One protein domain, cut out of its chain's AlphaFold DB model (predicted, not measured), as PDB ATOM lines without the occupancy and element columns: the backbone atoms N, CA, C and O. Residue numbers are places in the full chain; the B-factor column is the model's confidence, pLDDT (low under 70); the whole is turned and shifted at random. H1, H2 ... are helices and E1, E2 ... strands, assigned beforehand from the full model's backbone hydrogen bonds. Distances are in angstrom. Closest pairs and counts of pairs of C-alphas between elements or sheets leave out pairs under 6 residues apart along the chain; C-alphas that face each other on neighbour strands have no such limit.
ATOM      1  N   GLY A  92     152.670 157.343 127.968       89.25
ATOM      2  CA  GLY A  92     151.898 156.450 128.845       89.25
ATOM      3  C   GLY A  92     151.345 155.177 128.185       89.25
ATOM      4  O   GLY A  92     150.815 154.323 128.888       89.25
ATOM      5  N   ILE A  93     151.486 155.010 126.868       89.19
ATOM      6  CA  ILE A  93     151.102 153.788 126.146       89.19
ATOM      7  C   ILE A  93     152.267 152.796 126.229       89.19
ATOM      8  O   ILE A  93     153.379 153.168 125.859       89.19
ATOM      9  N   PRO A  94     152.070 151.551 126.682       91.06
ATOM     10  CA  PRO A  94     153.154 150.579 126.720       91.06
ATOM     11  C   PRO A  94     153.512 150.068 125.318       91.06
ATOM     12  O   PRO A  94     152.638 149.868 124.475       91.06
ATOM     13  N   VAL A  95     154.803 149.827 125.088       89.56
ATOM     14  CA  VAL A  95     155.381 149.523 123.770       89.56
ATOM     15  C   VAL A  95     156.096 148.174 123.818       89.56
ATOM     16  O   VAL A  95     157.305 148.123 124.009       89.56
ATOM     17  N   SER A  96     155.330 147.080 123.713       86.38
ATOM     18  CA  SER A  96     155.820 145.687 123.627       86.38
ATOM     19  C   SER A  96     154.646 144.686 123.586       86.38
ATOM     20  O   SER A  96     153.501 145.045 123.290       86.38
ATOM     21  N   LYS A  97     154.901 143.432 123.995       86.06
ATOM     22  CA  LYS A  97     153.914 142.398 124.368       86.06
ATOM     23  C   LYS A  97     152.806 142.892 125.304       86.06
ATOM     24  O   LYS A  97     151.724 142.302 125.336       86.06
ATOM     25  N   GLU A  98     153.041 143.960 126.061       90.81
ATOM     26  CA  GLU A  98     152.039 144.550 126.950       90.81
ATOM     27  C   GLU A  98     150.785 145.040 126.203       90.81
ATOM     28  O   GLU A  98     149.682 144.937 126.736       90.81
ATOM     29  N   ILE A  99     150.915 145.442 124.934       93.06
ATOM     30  CA  ILE A  99     149.776 145.792 124.069       93.06
ATOM     31  C   ILE A  99     148.807 144.602 123.948       93.06
ATOM     32  O   ILE A  99     147.594 144.747 124.121       93.06
ATOM     33  N   ALA A 100     149.338 143.400 123.707       93.06
ATOM     34  CA  ALA A 100     148.533 142.183 123.634       93.06
ATOM     35  C   ALA A 100     147.945 141.808 125.003       93.06
ATOM     36  O   ALA A 100     146.791 141.390 125.083       93.06
ATOM     37  N   ARG A 101     148.704 141.982 126.093       92.12
ATOM     38  CA  ARG A 101     148.212 141.707 127.454       92.12
ATOM     39  C   ARG A 101     147.022 142.592 127.809       92.12
ATOM     40  O   ARG A 101     146.020 142.063 128.281       92.12
ATOM     41  N   ILE A 102     147.090 143.894 127.519       91.38
ATOM     42  CA  ILE A 102     145.966 144.823 127.719       91.38
ATOM     43  C   ILE A 102     144.720 144.324 126.988       91.38
ATOM     44  O   ILE A 102     143.643 144.290 127.579       91.38
ATOM     45  N   TYR A 103     144.865 143.879 125.738       91.94
ATOM     46  CA  TYR A 103     143.741 143.347 124.972       91.94
ATOM     47  C   TYR A 103     143.084 142.123 125.638       91.94
ATOM     48  O   TYR A 103     141.857 141.995 125.604       91.94
ATOM     49  N   TYR A 104     143.869 141.229 126.245       93.25
ATOM     50  CA  TYR A 104     143.343 140.007 126.859       93.25
ATOM     51  C   TYR A 104     142.826 140.173 128.291       93.25
ATOM     52  O   TYR A 104     142.017 139.343 128.698       93.25
ATOM     53  N   ARG A 105     143.222 141.215 129.037       92.00
ATOM     54  CA  ARG A 105     142.868 141.403 130.465       92.00
ATOM     55  C   ARG A 105     141.378 141.267 130.795       92.00
ATOM     56  O   ARG A 105     141.046 140.796 131.872       92.00
ATOM     57  N   ASN A 106     140.495 141.634 129.869       85.44
ATOM     58  CA  ASN A 106     139.040 141.583 130.061       85.44
ATOM     59  C   ASN A 106     138.389 140.441 129.265       85.44
ATOM     60  O   ASN A 106     137.296 140.590 128.722       85.44
ATOM     61  N   THR A 107     139.094 139.323 129.094       92.06
ATOM     62  CA  THR A 107     138.568 138.146 128.390       92.06
ATOM     63  C   THR A 107     138.308 137.006 129.371       92.06
ATOM     64  O   THR A 107     139.057 136.874 130.339       92.06
ATOM     65  N   PRO A 108     137.320 136.127 129.107       93.81
ATOM     66  CA  PRO A 108     137.078 134.948 129.944       93.81
ATOM     67  C   PRO A 108     138.335 134.099 130.150       93.81
ATOM     68  O   PRO A 108     138.599 133.639 131.251       93.81
ATOM     69  N   TRP A 109     139.160 133.981 129.102       95.75
ATOM     70  CA  TRP A 109     140.445 133.296 129.178       95.75
ATOM     71  C   TRP A 109     141.377 133.904 130.233       95.75
ATOM     72  O   TRP A 109     141.954 133.169 131.022       95.75
ATOM     73  N   TYR A 110     141.515 135.232 130.283       95.25
ATOM     74  CA  TYR A 110     142.380 135.870 131.277       95.25
ATOM     75  C   TYR A 110     141.870 135.650 132.704       95.25
ATOM     76  O   TYR A 110     142.663 135.343 133.588       95.25
ATOM     77  N   HIS A 111     140.555 135.747 132.922       94.75
ATOM     78  CA  HIS A 111     139.967 135.478 134.235       94.75
ATOM     79  C   HIS A 111     140.208 134.032 134.684       94.75
ATOM     80  O   HIS A 111     140.658 133.826 135.809       94.75
ATOM     81  N   ALA A 112     140.026 133.056 133.789       95.44
ATOM     82  CA  ALA A 112     140.321 131.654 134.073       95.44
ATOM     83  C   ALA A 112     141.807 131.422 134.394       95.44
ATOM     84  O   ALA A 112     142.140 130.662 135.299       95.44
ATOM     85  N   VAL A 113     142.718 132.111 133.693       95.44
ATOM     86  CA  VAL A 113     144.163 132.062 133.981       95.44
ATOM     87  C   VAL A 113     144.483 132.582 135.382       95.44
ATOM     88  O   VAL A 113     145.288 131.972 136.083       95.44
ATOM     89  N   GLU A 114     143.893 133.700 135.802       95.06
ATOM     90  CA  GLU A 114     144.159 134.280 137.127       95.06
ATOM     91  C   GLU A 114     143.542 133.449 138.266       95.06
ATOM     92  O   GLU A 114     144.182 133.268 139.306       95.06
ATOM     93  N   GLU A 115     142.351 132.881 138.056       95.44
ATOM     94  CA  GLU A 115     141.727 131.933 138.987       95.44
ATOM     95  C   GLU A 115     142.589 130.670 139.145       95.44
ATOM     96  O   GLU A 115     142.993 130.326 140.257       95.44
ATOM     97  N   ALA A 116     143.003 130.061 138.030       95.25
ATOM     98  CA  ALA A 116     143.868 128.885 138.026       95.25
ATOM     99  C   ALA A 116     145.221 129.126 138.717       95.25
ATOM    100  O   ALA A 116     145.739 128.239 139.390       95.25
ATOM    101  N   LYS A 117     145.812 130.320 138.577       93.06
ATOM    102  CA  LYS A 117     147.065 130.674 139.270       93.06
ATOM    103  C   LYS A 117     146.891 130.841 140.776       93.06
ATOM    104  O   LYS A 117     147.871 130.678 141.503       93.06
ATOM    105  N   THR A 118     145.693 131.218 141.221       93.81
ATOM    106  CA  THR A 118     145.351 131.310 142.645       93.81
ATOM    107  C   THR A 118     145.160 129.915 143.238       93.81
ATOM    108  O   THR A 118     145.555 129.688 144.379       93.81
ATOM    109  N   GLU A 119     144.614 128.977 142.460       93.88
ATOM    110  CA  GLU A 119     144.457 127.575 142.856       93.88
ATOM    111  C   GLU A 119     145.794 126.812 142.874       93.88
ATOM    112  O   GLU A 119     146.181 126.266 143.905       93.88
ATOM    113  N   ASP A 120     146.530 126.799 141.758       91.69
ATOM    114  CA  ASP A 120     147.833 126.136 141.654       91.69
ATOM    115  C   ASP A 120     148.759 126.899 140.700       91.69
ATOM    116  O   ASP A 120     148.717 126.759 139.475       91.69
ATOM    117  N   ARG A 121     149.684 127.678 141.268       86.69
ATOM    118  CA  ARG A 121     150.649 128.471 140.494       86.69
ATOM    119  C   ARG A 121     151.609 127.624 139.648       86.69
ATOM    120  O   ARG A 121     152.187 128.159 138.702       86.69
ATOM    121  N   MET A 122     151.803 126.342 139.957       85.88
ATOM    122  CA  MET A 122     152.683 125.448 139.197       85.88
ATOM    123  C   MET A 122     151.940 124.763 138.051       85.88
ATOM    124  O   MET A 122     152.457 124.712 136.933       85.88
ATOM    125  N   ARG A 123     150.717 124.284 138.298       89.00
ATOM    126  CA  ARG A 123     149.923 123.518 137.320       89.00
ATOM    127  C   ARG A 123     148.778 124.301 136.687       89.00
ATOM    128  O   ARG A 123     147.986 123.709 135.960       89.00
ATOM    129  N   TRP A 124     148.717 125.623 136.865       92.88
ATOM    130  CA  TRP A 124     147.633 126.471 136.342       92.88
ATOM    131  C   TRP A 124     147.303 126.215 134.865       92.88
ATOM    132  O   TRP A 124     146.141 126.248 134.480       92.88
ATOM    133  N   LYS A 125     148.304 125.909 134.029       90.75
ATOM    134  CA  LYS A 125     148.103 125.618 132.599       90.75
ATOM    135  C   LYS A 125     147.182 124.421 132.350       90.75
ATOM    136  O   LYS A 125     146.518 124.392 131.324       90.75
ATOM    137  N   GLU A 126     147.167 123.445 133.254       93.75
ATOM    138  CA  GLU A 126     146.307 122.259 133.179       93.75
ATOM    139  C   GLU A 126     144.876 122.550 133.655       93.75
ATOM    140  O   GLU A 126     143.941 121.847 133.271       93.75
ATOM    141  N   LEU A 127     144.703 123.584 134.483       93.25
ATOM    142  CA  LEU A 127     143.414 123.991 135.047       93.25
ATOM    143  C   LEU A 127     142.625 124.901 134.094       93.25
ATOM    144  O   LEU A 127     141.394 124.893 134.106       93.25
ATOM    145  N   VAL A 128     143.319 125.656 133.236       94.38
ATOM    146  CA  VAL A 128     142.696 126.550 132.252       94.38
ATOM    147  C   VAL A 128     142.176 125.744 131.062       94.38
ATOM    148  O   VAL A 128     142.948 125.186 130.283       94.38
ATOM    149  N   LYS A 129     140.851 125.711 130.892       91.94
ATOM    150  CA  LYS A 129     140.189 125.004 129.779       91.94
ATOM    151  C   LYS A 129     139.958 125.916 128.577       91.94
ATOM    152  O   LYS A 129     139.849 125.453 127.442       91.94
ATOM    153  N   GLU A 130     139.864 127.214 128.820       91.62
ATOM    154  CA  GLU A 130     139.708 128.240 127.807       91.62
ATOM    155  C   GLU A 130     141.002 128.423 127.010       91.62
ATOM    156  O   GLU A 130     142.112 128.319 127.521       91.62
ATOM    157  N   SER A 131     140.869 128.791 125.739       91.88
ATOM    158  CA  SER A 131     141.995 129.253 124.923       91.88
ATOM    159  C   SER A 131     141.813 130.727 124.568       91.88
ATOM    160  O   SER A 131     140.672 131.169 124.370       91.88
ATOM    161  N   PRO A 132     142.902 131.508 124.457       93.69
ATOM    162  CA  PRO A 132     142.792 132.891 124.030       93.69
ATOM    163  C   PRO A 132     142.287 132.920 122.586       93.69
ATOM    164  O   PRO A 132     142.805 132.223 121.711       93.69
ATOM    165  N   ARG A 133     141.269 133.742 122.315       93.38
ATOM    166  CA  ARG A 133     140.849 134.004 120.931       93.38
ATOM    167  C   ARG A 133     141.976 134.722 120.184       93.38
ATOM    168  O   ARG A 133     142.667 135.507 120.818       93.38
ATOM    169  N   PRO A 134     142.130 134.540 118.862       94.50
ATOM    170  CA  PRO A 134     143.119 135.285 118.091       94.50
ATOM    171  C   PRO A 134     143.003 136.803 118.288       94.50
ATOM    172  O   PRO A 134     141.902 137.341 118.452       94.50
ATOM    173  N   LEU A 135     144.142 137.498 118.225       94.00
ATOM    174  CA  LEU A 135     144.152 138.959 118.170       94.00
ATOM    175  C   LEU A 135     143.398 139.435 116.916       94.00
ATOM    176  O   LEU A 135     143.531 138.806 115.861       94.00
ATOM    177  N   PRO A 136     142.662 140.560 116.988       94.31
ATOM    178  CA  PRO A 136     142.097 141.197 115.810       94.31
ATOM    179  C   PRO A 136     143.204 141.455 114.795       94.31
ATOM    180  O   PRO A 136     144.297 141.890 115.165       94.31
ATOM    181  N   GLU A 137     142.918 141.208 113.519       95.88
ATOM    182  CA  GLU A 137     143.918 141.272 112.453       95.88
ATOM    183  C   GLU A 137     144.681 142.600 112.452       95.88
ATOM    184  O   GLU A 137     145.913 142.605 112.385       95.88
ATOM    185  N   ARG A 138     143.961 143.716 112.634       95.06
ATOM    186  CA  ARG A 138     144.576 145.041 112.698       95.06
ATOM    187  C   ARG A 138     145.479 145.219 113.915       95.06
ATOM    188  O   ARG A 138     146.580 145.731 113.766       95.06
ATOM    189  N   LEU A 139     145.069 144.753 115.096       94.69
ATOM    190  CA  LEU A 139     145.893 144.854 116.304       94.69
ATOM    191  C   LEU A 139     147.163 144.002 116.189       94.69
ATOM    192  O   LEU A 139     148.242 144.453 116.562       94.69
ATOM    193  N   ARG A 140     147.056 142.797 115.615       95.81
ATOM    194  CA  ARG A 140     148.219 141.955 115.299       95.81
ATOM    195  C   ARG A 140     149.182 142.677 114.352       95.81
ATOM    196  O   ARG A 140     150.385 142.670 114.601       95.81
ATOM    197  N   ALA A 141     148.660 143.298 113.294       96.69
ATOM    198  CA  ALA A 141     149.468 144.065 112.349       96.69
ATOM    199  C   ALA A 141     150.153 145.258 113.031       96.69
ATOM    200  O   ALA A 141     151.354 145.437 112.863       96.69
ATOM    201  N   LEU A 142     149.428 146.020 113.854       96.62
ATOM    202  CA  LEU A 142     149.980 147.145 114.612       96.62
ATOM    203  C   LEU A 142     151.116 146.711 115.542       96.62
ATOM    204  O   LEU A 142     152.180 147.315 115.506       96.62
ATOM    205  N   ILE A 143     150.936 145.630 116.311       96.06
ATOM    206  CA  ILE A 143     152.001 145.088 117.167       96.06
ATOM    207  C   ILE A 143     153.223 144.718 116.321       96.06
ATOM    208  O   ILE A 143     154.331 145.101 116.670       96.06
ATOM    209  N   SER A 144     153.040 144.037 115.186       96.81
ATOM    210  CA  SER A 144     154.154 143.708 114.288       96.81
ATOM    211  C   SER A 144     154.874 144.958 113.768       96.81
ATOM    212  O   SER A 144     156.102 144.983 113.720       96.81
ATOM    213  N   MET A 145     154.121 145.996 113.394       97.56
ATOM    214  CA  MET A 145     154.682 147.252 112.902       97.56
ATOM    215  C   MET A 145     155.433 148.016 113.996       97.56
ATOM    216  O   MET A 145     156.447 148.618 113.679       97.56
ATOM    217  N   VAL A 146     155.021 147.942 115.270       97.00
ATOM    218  CA  VAL A 146     155.779 148.542 116.387       97.00
ATOM    219  C   VAL A 146     157.209 147.997 116.431       97.00
ATOM    220  O   VAL A 146     158.154 148.776 116.490       97.00
ATOM    221  N   TYR A 147     157.394 146.673 116.349       97.25
ATOM    222  CA  TYR A 147     158.738 146.078 116.361       97.25
ATOM    223  C   TYR A 147     159.553 146.497 115.132       97.25
ATOM    224  O   TYR A 147     160.737 146.814 115.254       97.25
ATOM    225  N   ALA A 148     158.921 146.533 113.958       97.62
ATOM    226  CA  ALA A 148     159.574 146.942 112.720       97.62
ATOM    227  C   ALA A 148     160.004 148.423 112.750       97.62
ATOM    228  O   ALA A 148     161.155 148.733 112.444       97.62
ATOM    229  N   ALA A 149     159.111 149.315 113.186       97.44
ATOM    230  CA  ALA A 149     159.361 150.751 113.285       97.44
ATOM    231  C   ALA A 149     160.458 151.051 114.308       97.44
ATOM    232  O   ALA A 149     161.441 151.702 113.967       97.44
ATOM    233  N   CYS A 150     160.365 150.484 115.519       96.94
ATOM    234  CA  CYS A 150     161.409 150.630 116.535       96.94
ATOM    235  C   CYS A 150     162.773 150.157 116.021       96.94
ATOM    236  O   CYS A 150     163.778 150.817 116.266       96.94
ATOM    237  N   THR A 151     162.822 149.038 115.288       97.12
ATOM    238  CA  THR A 151     164.079 148.534 114.711       97.12
ATOM    239  C   THR A 151     164.665 149.533 113.718       97.12
ATOM    240  O   THR A 151     165.855 149.839 113.787       97.12
ATOM    241  N   ASN A 152     163.842 150.066 112.811       98.00
ATOM    242  CA  ASN A 152     164.302 151.049 111.839       98.00
ATOM    243  C   ASN A 152     164.815 152.327 112.515       98.00
ATOM    244  O   ASN A 152     165.900 152.808 112.192       98.00
ATOM    245  N   GLU A 153     164.046 152.860 113.464       97.44
ATOM    246  CA  GLU A 153     164.322 154.156 114.079       97.44
ATOM    247  C   GLU A 153     165.504 154.113 115.054       97.44
ATOM    248  O   GLU A 153     166.359 154.994 114.991       97.44
ATOM    249  N   ILE A 154     165.625 153.072 115.891       96.25
ATOM    250  CA  ILE A 154     166.777 152.912 116.800       96.25
ATOM    251  C   ILE A 154     168.070 152.686 116.017       96.25
ATOM    252  O   ILE A 154     169.114 153.226 116.368       96.25
ATOM    253  N   THR A 155     168.026 151.886 114.947       96.25
ATOM    254  CA  THR A 155     169.241 151.579 114.174       96.25
ATOM    255  C   THR A 155     169.583 152.646 113.133       96.25
ATOM    256  O   THR A 155     170.652 152.572 112.526       96.25
ATOM    257  N   GLY A 156     168.686 153.608 112.884       96.50
ATOM    258  CA  GLY A 156     168.826 154.602 111.818       96.50
ATOM    259  C   GLY A 156     168.906 153.991 110.412       96.50
ATOM    260  O   GLY A 156     169.428 154.622 109.492       96.50
ATOM    261  N   ARG A 157     168.438 152.748 110.240       97.38
ATOM    262  CA  ARG A 157     168.533 151.972 108.998       97.38
ATOM    263  C   ARG A 157     167.172 151.410 108.622       97.38
ATOM    264  O   ARG A 157     166.470 150.860 109.457       97.38
ATOM    265  N   GLU A 158     166.841 151.445 107.337       97.12
ATOM    266  CA  GLU A 158     165.655 150.759 106.828       97.12
ATOM    267  C   GLU A 158     165.903 149.241 106.744       97.12
ATOM    268  O   GLU A 158     166.579 148.745 105.839       97.12
ATOM    269  N   TRP A 159     165.371 148.497 107.714       97.88
ATOM    270  CA  TRP A 159     165.294 147.032 107.698       97.88
ATOM    271  C   TRP A 159     163.955 146.550 107.145       97.88
ATOM    272  O   TRP A 159     163.896 145.553 106.425       97.88
ATOM    273  N   PHE A 160     162.890 147.283 107.466       98.19
ATOM    274  CA  PHE A 160     161.525 146.998 107.049       98.19
ATOM    275  C   PHE A 160     160.976 148.170 106.241       98.19
ATOM    276  O   PHE A 160     160.961 149.300 106.722       98.19
ATOM    277  N   LYS A 161     160.532 147.892 105.017       97.12
ATOM    278  CA  LYS A 161     159.993 148.903 104.102       97.12
ATOM    279  C   LYS A 161     158.542 149.227 104.416       97.12
ATOM    280  O   LYS A 161     157.825 148.382 104.949       97.12
ATOM    281  N   ASP A 162     158.129 150.430 104.026       95.94
ATOM    282  CA  ASP A 162     156.737 150.889 104.087       95.94
ATOM    283  C   ASP A 162     156.139 150.839 105.506       95.94
ATOM    284  O   ASP A 162     154.938 150.641 105.694       95.94
ATOM    285  N   ILE A 163     156.993 151.013 106.520       97.69
ATOM    286  CA  ILE A 163     156.596 151.049 107.926       97.69
ATOM    287  C   ILE A 163     156.413 152.508 108.364       97.69
ATOM    288  O   ILE A 163     157.364 153.284 108.255       97.69
ATOM    289  N   PRO A 164     155.224 152.894 108.865       97.31
ATOM    290  CA  PRO A 164     155.014 154.226 109.424       97.31
ATOM    291  C   PRO A 164     155.892 154.471 110.662       97.31
ATOM    292  O   PRO A 164     156.314 153.508 111.309       97.31
ATOM    293  N   PRO A 165     156.115 155.736 111.053       96.75
ATOM    294  CA  PRO A 165     156.795 156.056 112.303       96.75
ATOM    295  C   PRO A 165     156.130 155.392 113.516       96.75
ATOM    296  O   PRO A 165     154.898 155.302 113.602       96.75
ATOM    297  N   VAL A 166     156.936 154.981 114.495       96.44
ATOM    298  CA  VAL A 166     156.494 154.304 115.720       96.44
ATOM    299  C   VAL A 166     155.430 155.118 116.454       96.44
ATOM    300  O   VAL A 166     154.448 154.560 116.943       96.44
ATOM    301  N   GLU A 167     155.561 156.447 116.466       95.75
ATOM    302  CA  GLU A 167     154.573 157.346 117.058       95.75
ATOM    303  C   GLU A 167     153.184 157.182 116.419       95.75
ATOM    304  O   GLU A 167     152.181 157.144 117.136       95.75
ATOM    305  N   GLU A 168     153.100 157.102 115.091       96.62
ATOM    306  CA  GLU A 168     151.825 156.992 114.377       96.62
ATOM    307  C   GLU A 168     151.154 155.650 114.666       96.62
ATOM    308  O   GLU A 168     149.969 155.604 115.004       96.62
ATOM    309  N   ILE A 169     151.941 154.572 114.639       97.12
ATOM    310  CA  ILE A 169     151.472 153.221 114.962       97.12
ATOM    311  C   ILE A 169     150.935 153.179 116.398       97.12
ATOM    312  O   ILE A 169     149.858 152.637 116.644       97.12
ATOM    313  N   LEU A 170     151.647 153.779 117.357       95.75
ATOM    314  CA  LEU A 170     151.248 153.778 118.765       95.75
ATOM    315  C   LEU A 170     150.003 154.628 119.041       95.75
ATOM    316  O   LEU A 170     149.194 154.258 119.896       95.75
ATOM    317  N   ARG A 171     149.801 155.732 118.307       94.88
ATOM    318  CA  ARG A 171     148.543 156.495 118.361       94.88
ATOM    319  C   ARG A 171     147.363 155.623 117.934       94.88
ATOM    320  O   ARG A 171     146.356 155.598 118.635       94.88
ATOM    321  N   GLU A 172     147.515 154.858 116.859       95.44
ATOM    322  CA  GLU A 172     146.457 153.955 116.404       95.44
ATOM    323  C   GLU A 172     146.230 152.785 117.372       95.44
ATOM    324  O   GLU A 172     145.084 152.442 117.666       95.44
ATOM    325  N   VAL A 173     147.298 152.203 117.935       94.62
ATOM    326  CA  VAL A 173     147.189 151.170 118.983       94.62
ATOM    327  C   VAL A 173     146.323 151.663 120.138       94.62
ATOM    328  O   VAL A 173     145.423 150.945 120.576       94.62
ATOM    329  N   ARG A 174     146.563 152.888 120.623       92.56
ATOM    330  CA  ARG A 174     145.745 153.490 121.682       92.56
ATOM    331  C   ARG A 174     144.280 153.556 121.267       92.56
ATOM    332  O   ARG A 174     143.431 153.114 122.032       92.56
ATOM    333  N   ASP A 175     143.990 154.069 120.079       92.19
ATOM    334  CA  ASP A 175     142.614 154.264 119.623       92.19
ATOM    335  C   ASP A 175     141.873 152.915 119.490       92.19
ATOM    336  O   ASP A 175     140.732 152.778 119.938       92.19
ATOM    337  N   VAL A 176     142.549 151.870 118.989       90.06
ATOM    338  CA  VAL A 176     142.017 150.494 118.929       90.06
ATOM    339  C   VAL A 176     141.734 149.924 120.322       90.06
ATOM    340  O   VAL A 176     140.709 149.267 120.520       90.06
ATOM    341  N   LEU A 177     142.619 150.158 121.297       87.19
ATOM    342  CA  LEU A 177     142.430 149.672 122.666       87.19
ATOM    343  C   LEU A 177     141.324 150.444 123.407       87.19
ATOM    344  O   LEU A 177     140.517 149.821 124.097       87.19
ATOM    345  N   SER A 178     141.241 151.767 123.237       83.62
ATOM    346  CA  SER A 178     140.237 152.625 123.882       83.62
ATOM    347  C   SER A 178     138.820 152.383 123.363       83.62
ATOM    348  O   SER A 178     137.888 152.311 124.162       83.62
ATOM    349  N   ASN A 179     138.649 152.178 122.053       73.06
ATOM    350  CA  ASN A 179     137.339 151.902 121.449       73.06
ATOM    351  C   ASN A 179     136.710 150.591 121.943       73.06
ATOM    352  O   ASN A 179     135.513 150.379 121.783       73.06
ATOM    353  N   ARG A 180     137.494 149.701 122.558       64.00
ATOM    354  CA  ARG A 180     136.988 148.457 123.142       64.00
ATOM    355  C   ARG A 180     136.432 148.651 124.552       64.00
ATOM    356  O   ARG A 180     135.510 147.939 124.933       64.00
ATOM    357  N   THR A 181     136.955 149.615 125.311       53.00
ATOM    358  CA  THR A 181     136.459 149.944 126.658       53.00
ATOM    359  C   THR A 181     135.040 150.516 126.619       53.00
ATOM    360  O   THR A 181     134.329 150.446 127.610       53.00
ATOM    361  N   THR A 182     134.604 151.051 125.476       40.69
ATOM    362  CA  THR A 182     133.266 151.638 125.295       40.69
ATOM    363  C   THR A 182     132.195 150.628 124.863       40.69
ATOM    364  O   THR A 182     131.021 150.983 124.816       40.69
ATOM    365  N   VAL A 183     132.575 149.391 124.517       37.41
ATOM    366  CA  VAL A 183     131.681 148.378 123.906       37.41
ATOM    367  C   VAL A 183     131.661 147.066 124.714       37.41
ATOM    368  O   VAL A 183     131.203 146.039 124.217       37.41
ATOM    369  N   ALA A 184     132.169 147.084 125.948       35.56
ATOM    370  CA  ALA A 184     132.145 145.953 126.877       35.56
ATOM    371  C   ALA A 184     131.172 146.212 128.031       35.56
ATOM    372  O   ALA A 184     131.167 147.357 128.537       35.56
TER     373      ALA A 184
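What this domain is: This is residues 92 to 184 of the 184 residues of the protein "Phosphoribosylaminoimidazolesuccinocarboxamide synthase" of Nitrospirae bacterium (UniProt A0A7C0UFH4). Two unequal lobes make a loose, drawn-out shape: a helical hairpin of H4 and H5, with the short H1 near it, and at the far end a small head of H2 and H3. Residues 105 to 107 lead out to the head, and residues 128 to 136 lead back. The printed part has 93 residues with one named strand and five named helices, in the order E1, H1, H2, H3, H4, H5; the class is mostly helix. The whole is loose, with a radius of gyration of the C-alphas of 16.2 A, and spans 48 by 31 by 24 A, only just elongated.

Where its parts are: Find C-alpha 93 at (151.102, 153.788, 126.146), where E1, residues 93 to 95, begins. Next come H1, residues 98 to 104, H2, residues 108 to 119, 16.6 A long, and H3, residues 124 to 127. H4, residues 137 to 155, runs 27.4 A from C-alpha 137 at (143.918, 141.272, 112.453). H5, residues 166 to 181, runs 23.2 A to C-alpha 181 at (136.459, 149.944, 126.658).

How they stand to each other: Look first at the hairpin: H4 and H5 touch, closest at the C-alphas of Ala 149 and Val 166, 5.2 A, at a shallow tilt of 27 degrees, opposite ways. H1 and H5 only just touch, with 3 pairs of C-alphas within 8 A, the closest Tyr 103 and Leu 177 at 6.9 A; H5 does so with residues 173 to 177 alone. E1 pairs with no named strand. In the head, residues 113 to 117 of H2 touch H3, closest at the C-alphas of Ala 116 and Trp 124, 4.8 A. H2 is apart from H4 and H5. Every O i to N i+4 pair is within hydrogen-bond range in H1, H2 and H4, and 10 of 12 are in H5; H3 is too short for such a pair.

The domain as a whole: The C-alphas of Glu 119 and Arg 157 are the two farthest apart, 48.2 A. The printed part has no cut and no long link. Look for low confidence at residues 180 to 184, under 70.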